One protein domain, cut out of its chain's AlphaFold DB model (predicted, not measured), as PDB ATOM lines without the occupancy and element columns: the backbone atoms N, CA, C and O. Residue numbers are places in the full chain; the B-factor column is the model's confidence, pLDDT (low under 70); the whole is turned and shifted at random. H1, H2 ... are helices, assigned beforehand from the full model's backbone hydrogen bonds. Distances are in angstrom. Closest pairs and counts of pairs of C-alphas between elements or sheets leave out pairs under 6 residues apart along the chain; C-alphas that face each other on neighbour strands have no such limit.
ATOM      1  N   LEU A 158     -24.260 -24.848 -47.602       71.06
ATOM      2  CA  LEU A 158     -22.969 -25.425 -47.258       71.06
ATOM      3  C   LEU A 158     -22.689 -26.575 -48.226       71.06
ATOM      4  O   LEU A 158     -23.456 -27.532 -48.294       71.06
ATOM      5  N   TRP A 159     -21.582 -26.487 -48.952       74.94
ATOM      6  CA  TRP A 159     -21.135 -27.567 -49.819       74.94
ATOM      7  C   TRP A 159     -20.623 -28.714 -48.946       74.94
ATOM      8  O   TRP A 159     -19.741 -28.504 -48.113       74.94
ATOM      9  N   ASP A 160     -21.116 -29.933 -49.168       72.50
ATOM     10  CA  ASP A 160     -20.672 -31.125 -48.423       72.50
ATOM     11  C   ASP A 160     -19.162 -31.401 -48.572       72.50
ATOM     12  O   ASP A 160     -18.567 -32.102 -47.758       72.50
ATOM     13  N   GLN A 161     -18.533 -30.836 -49.606       76.81
ATOM     14  CA  GLN A 161     -17.116 -31.008 -49.933       76.81
ATOM     15  C   GLN A 161     -16.218 -29.855 -49.457       76.81
ATOM     16  O   GLN A 161     -15.056 -29.791 -49.853       76.81
ATOM     17  N   TYR A 162     -16.719 -28.932 -48.632       81.69
ATOM     18  CA  TYR A 162     -15.886 -27.857 -48.099       81.69
ATOM     19  C   TYR A 162     -14.818 -28.418 -47.146       81.69
ATOM     20  O   TYR A 162     -15.135 -29.069 -46.148       81.69
ATOM     21  N   VAL A 163     -13.543 -28.186 -47.469       81.44
ATOM     22  CA  VAL A 163     -12.406 -28.620 -46.652       81.44
ATOM     23  C   VAL A 163     -11.936 -27.444 -45.811       81.44
ATOM     24  O   VAL A 163     -11.400 -26.471 -46.335       81.44
ATOM     25  N   ASP A 164     -12.116 -27.561 -44.501       86.38
ATOM     26  CA  ASP A 164     -11.630 -26.594 -43.528       86.38
ATOM     27  C   ASP A 164     -10.560 -27.240 -42.633       86.38
ATOM     28  O   ASP A 164     -10.886 -28.123 -41.831       86.38
ATOM     29  N   PRO A 165      -9.294 -26.788 -42.719       88.19
ATOM     30  CA  PRO A 165      -8.200 -27.303 -41.898       88.19
ATOM     31  C   PRO A 165      -8.458 -27.196 -40.391       88.19
ATOM     32  O   PRO A 165      -7.931 -27.994 -39.618       88.19
ATOM     33  N   THR A 166      -9.259 -26.222 -39.953       87.19
ATOM     34  CA  THR A 166      -9.505 -25.984 -38.526       87.19
ATOM     35  C   THR A 166     -10.512 -26.954 -37.927       87.19
ATOM     36  O   THR A 166     -10.462 -27.197 -36.726       87.19
ATOM     37  N   THR A 167     -11.400 -27.543 -38.731       87.38
ATOM     38  CA  THR A 167     -12.449 -28.468 -38.269       87.38
ATOM     39  C   THR A 167     -12.228 -29.911 -38.725       87.38
ATOM     40  O   THR A 167     -12.982 -30.799 -38.324       87.38
ATOM     41  N   ASP A 168     -11.166 -30.181 -39.490       87.50
ATOM     42  CA  ASP A 168     -10.877 -31.503 -40.060       87.50
ATOM     43  C   ASP A 168     -10.679 -32.589 -38.987       87.50
ATOM     44  O   ASP A 168     -11.173 -33.710 -39.121       87.50
ATOM     45  N   TYR A 169     -10.085 -32.225 -37.843       88.69
ATOM     46  CA  TYR A 169      -9.881 -33.125 -36.699       88.69
ATOM     47  C   TYR A 169     -11.190 -33.690 -36.115       88.69
ATOM     48  O   TYR A 169     -11.181 -34.717 -35.431       88.69
ATOM     49  N   LEU A 170     -12.332 -33.033 -36.356       88.06
ATOM     50  CA  LEU A 170     -13.634 -33.485 -35.860       88.06
ATOM     51  C   LEU A 170     -14.131 -34.743 -36.578       88.06
ATOM     52  O   LEU A 170     -15.003 -35.424 -36.041       88.06
ATOM     53  N   LYS A 171     -13.584 -35.076 -37.755       83.94
ATOM     54  CA  LYS A 171     -13.928 -36.308 -38.483       83.94
ATOM     55  C   LYS A 171     -13.502 -37.559 -37.710       83.94
ATOM     56  O   LYS A 171     -14.271 -38.519 -37.637       83.94
ATOM     57  N   ASP A 172     -12.337 -37.500 -37.065       89.06
ATOM     58  CA  ASP A 172     -11.737 -38.626 -36.339       89.06
ATOM     59  C   ASP A 172     -12.036 -38.605 -34.830       89.06
ATOM     60  O   ASP A 172     -11.805 -39.584 -34.114       89.06
ATOM     61  N   ASN A 173     -12.594 -37.506 -34.315       90.81
ATOM     62  CA  ASN A 173     -12.847 -37.349 -32.889       90.81
ATOM     63  C   ASN A 173     -14.116 -38.095 -32.421       90.81
ATOM     64  O   ASN A 173     -15.254 -37.644 -32.590       90.81
ATOM     65  N   ARG A 174     -13.913 -39.229 -31.737       90.75
ATOM     66  CA  ARG A 174     -14.992 -40.072 -31.194       90.75
ATOM     67  C   ARG A 174     -15.860 -39.362 -30.147       90.75
ATOM     68  O   ARG A 174     -17.052 -39.661 -30.079       90.75
ATOM     69  N   THR A 175     -15.310 -38.451 -29.342       92.25
ATOM     70  CA  THR A 175     -16.086 -37.760 -28.295       92.25
ATOM     71  C   THR A 175     -17.027 -36.724 -28.901       92.25
ATOM     72  O   THR A 175     -18.201 -36.684 -28.539       92.25
ATOM     73  N   ALA A 176     -16.555 -35.969 -29.897       87.75
ATOM     74  CA  ALA A 176     -17.379 -35.027 -30.654       87.75
ATOM     75  C   ALA A 176     -18.537 -35.743 -31.370       87.75
ATOM     76  O   ALA A 176     -19.687 -35.309 -31.286       87.75
ATOM     77  N   ARG A 177     -18.250 -36.902 -31.984       86.56
ATOM     78  CA  ARG A 177     -19.263 -37.734 -32.645       86.56
ATOM     79  C   ARG A 177     -20.289 -38.309 -31.665       86.56
ATOM     80  O   ARG A 177     -21.473 -38.335 -31.988       86.56
ATOM     81  N   ALA A 178     -19.861 -38.737 -30.475       92.00
ATOM     82  CA  ALA A 178     -20.769 -39.209 -29.424       92.00
ATOM     83  C   ALA A 178     -21.680 -38.088 -28.891       92.00
ATOM     84  O   ALA A 178     -22.824 -38.351 -28.537       92.00
ATOM     85  N   GLY A 179     -21.199 -36.840 -28.895       90.75
ATOM     86  CA  GLY A 179     -21.991 -35.649 -28.577       90.75
ATOM     87  C   GLY A 179     -22.879 -35.141 -29.720       90.75
ATOM     88  O   GLY A 179     -23.530 -34.113 -29.562       90.75
ATOM     89  N   GLY A 180     -22.892 -35.814 -30.878       89.00
ATOM     90  CA  GLY A 180     -23.674 -35.405 -32.050       89.00
ATOM     91  C   GLY A 180     -23.149 -34.151 -32.761       89.00
ATOM     92  O   GLY A 180     -23.814 -33.629 -33.657       89.00
ATOM     93  N   TYR A 181     -21.962 -33.666 -32.391       88.62
ATOM     94  CA  TYR A 181     -21.352 -32.490 -32.995       88.62
ATOM     95  C   TYR A 181     -20.583 -32.866 -34.269       88.62
ATOM     96  O   TYR A 181     -19.907 -33.890 -34.333       88.62
ATOM     97  N   ALA A 182     -20.686 -32.023 -35.294       87.94
ATOM     98  CA  ALA A 182     -20.073 -32.214 -36.607       87.94
ATOM     99  C   ALA A 182     -19.628 -30.864 -37.186       87.94
ATOM    100  O   ALA A 182     -20.268 -29.843 -36.927       87.94
ATOM    101  N   ALA A 183     -18.585 -30.871 -38.023       88.12
ATOM    102  CA  ALA A 183     -17.992 -29.666 -38.619       88.12
ATOM    103  C   ALA A 183     -19.029 -28.749 -39.304       88.12
ATOM    104  O   ALA A 183     -19.005 -27.532 -39.132       88.12
ATOM    105  N   LYS A 184     -20.045 -29.338 -39.955       86.06
ATOM    106  CA  LYS A 184     -21.163 -28.607 -40.581       86.06
ATOM    107  C   LYS A 184     -21.864 -27.602 -39.662       86.06
ATOM    108  O   LYS A 184     -22.341 -26.578 -40.138       86.06
ATOM    109  N   PHE A 185     -21.942 -27.872 -38.359       87.31
ATOM    110  CA  PHE A 185     -22.593 -26.969 -37.411       87.31
ATOM    111  C   PHE A 185     -21.740 -25.733 -37.116       87.31
ATOM    112  O   PHE A 185     -22.290 -24.641 -36.990       87.31
ATOM    113  N   ALA A 186     -20.414 -25.886 -37.062       87.19
ATOM    114  CA  ALA A 186     -19.490 -24.764 -36.929       87.19
ATOM    115  C   ALA A 186     -19.578 -23.842 -38.153       87.19
ATOM    116  O   ALA A 186     -19.741 -22.635 -37.996       87.19
ATOM    117  N   HIS A 187     -19.583 -24.411 -39.365       87.50
ATOM    118  CA  HIS A 187     -19.700 -23.632 -40.602       87.50
ATOM    119  C   HIS A 187     -21.030 -22.883 -40.701       87.50
ATOM    120  O   HIS A 187     -21.042 -21.692 -40.993       87.50
ATOM    121  N   LYS A 188     -22.153 -23.552 -40.404       85.38
ATOM    122  CA  LYS A 188     -23.472 -22.901 -40.397       85.38
ATOM    123  C   LYS A 188     -23.536 -21.751 -39.395       85.38
ATOM    124  O   LYS A 188     -24.084 -20.702 -39.713       85.38
ATOM    125  N   ARG A 189     -22.952 -21.931 -38.207       84.94
ATOM    126  CA  ARG A 189     -22.874 -20.871 -37.198       84.94
ATOM    127  C   ARG A 189     -22.012 -19.700 -37.669       84.94
ATOM    128  O   ARG A 189     -22.431 -18.567 -37.489       84.94
ATOM    129  N   ALA A 190     -20.858 -19.964 -38.279       84.88
ATOM    130  CA  ALA A 190     -19.978 -18.922 -38.806       84.88
ATOM    131  C   ALA A 190     -20.650 -18.109 -39.926       84.88
ATOM    132  O   ALA A 190     -20.554 -16.886 -39.936       84.88
ATOM    133  N   LEU A 191     -21.381 -18.773 -40.827       82.25
ATOM    134  CA  LEU A 191     -22.164 -18.099 -41.864       82.25
ATOM    135  C   LEU A 191     -23.262 -17.228 -41.246       82.25
ATOM    136  O   LEU A 191     -23.368 -16.052 -41.578       82.25
ATOM    137  N   ALA A 192     -24.035 -17.768 -40.301       81.38
ATOM    138  CA  ALA A 192     -25.070 -17.003 -39.612       81.38
ATOM    139  C   ALA A 192     -24.499 -15.778 -38.870       81.38
ATOM    140  O   ALA A 192     -25.106 -14.710 -38.897       81.38
ATOM    141  N   ASP A 193     -23.330 -15.907 -38.243       80.31
ATOM    142  CA  ASP A 193     -22.659 -14.806 -37.541       80.31
ATOM    143  C   ASP A 193     -22.179 -13.715 -38.512       80.31
ATOM    144  O   ASP A 193     -22.456 -12.532 -38.315       80.31
ATOM    145  N   ALA A 194     -21.562 -14.114 -39.630       81.31
ATOM    146  CA  ALA A 194     -21.120 -13.194 -40.676       81.31
ATOM    147  C   ALA A 194     -22.278 -12.376 -41.272       81.31
ATOM    148  O   ALA A 194     -22.130 -11.177 -41.502       81.31
ATOM    149  N   PHE A 195     -23.439 -13.005 -41.495       73.50
ATOM    150  CA  PHE A 195     -24.606 -12.337 -42.082       73.50
ATOM    151  C   PHE A 195     -25.480 -11.594 -41.067       73.50
ATOM    152  O   PHE A 195     -26.151 -10.634 -41.438       73.50
ATOM    153  N   SER A 196     -25.472 -11.992 -39.792       78.19
ATOM    154  CA  SER A 196     -26.189 -11.267 -38.730       78.19
ATOM    155  C   SER A 196     -25.429 -10.042 -38.213       78.19
ATOM    156  O   SER A 196     -26.010  -9.231 -37.493       78.19
ATOM    157  N   GLY A 197     -24.156  -9.871 -38.593       66.38
ATOM    158  CA  GLY A 197     -23.367  -8.670 -38.300       66.38
ATOM    159  C   GLY A 197     -23.040  -8.474 -36.816       66.38
ATOM    160  O   GLY A 197     -22.638  -7.383 -36.417       66.38
ATOM    161  N   LEU A 198     -23.202  -9.511 -35.987       62.66
ATOM    162  CA  LEU A 198     -23.007  -9.433 -34.535       62.66
ATOM    163  C   LEU A 198     -21.528  -9.443 -34.113       62.66
ATOM    164  O   LEU A 198     -21.214  -9.133 -32.963       62.66
ATOM    165  N   ALA A 199     -20.602  -9.694 -35.041       55.72
ATOM    166  CA  ALA A 199     -19.166  -9.574 -34.822       55.72
ATOM    167  C   ALA A 199     -18.654  -8.140 -35.081       55.72
ATOM    168  O   ALA A 199     -17.763  -7.916 -35.900       55.72
ATOM    169  N   CYS A 200     -19.181  -7.145 -34.360       48.22
ATOM    170  CA  CYS A 200     -18.454  -5.888 -34.174       48.22
ATOM    171  C   CYS A 200     -17.289  -6.166 -33.214       48.22
ATOM    172  O   CYS A 200     -17.424  -6.076 -31.991       48.22
TER     173      CYS A 200
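AT A GLANCE: This is residues 158 to 200 of the 209 residues of the protein "MAT1 domain-containing protein" of Hesseltinella vesiculosa (UniProt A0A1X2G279). One straight helix, H2, makes much of the length of a loose, elongated model; beyond its first residue the short helix H1 sits at one end, and the unnamed stretch 158 to 173 loops from near the first turns of H2 to H1. Residues 192 to 200 stick out at the other end. The printed part has 43 residues, with two named helices, H1 then H2, and no named strand; the class is all helix, though under half of the residues, 19, are in named elements. The radius of gyration of the C-alphas is 11.9 A and the spans are 34 by 21 by 15 A.

HOW THE PARTS SIT: H2, residues 183 to 196, and H1, residues 174 to 178, are apart, joined by a tight link of 4 residues. Residues 174 to 180 stand free. In H1 and H2 every O i to N i+4 pair is within hydrogen-bond range.

IN THESE COORDINATES: H2 measures 20.1 A from C-alpha 183 at (-17.992, -29.666, -38.619) to C-alpha 196 at (-26.189, -11.267, -38.730). H1 measures 6.1 A, beginning at C-alpha 174 at (-14.992, -40.072, -31.194).

THE WHOLE: The C-alphas farthest apart, of Arg 174 and Cys 200, are 34.5 A apart. The printed part has no cut. Confidence is low, under 70, in residues 197 to 200.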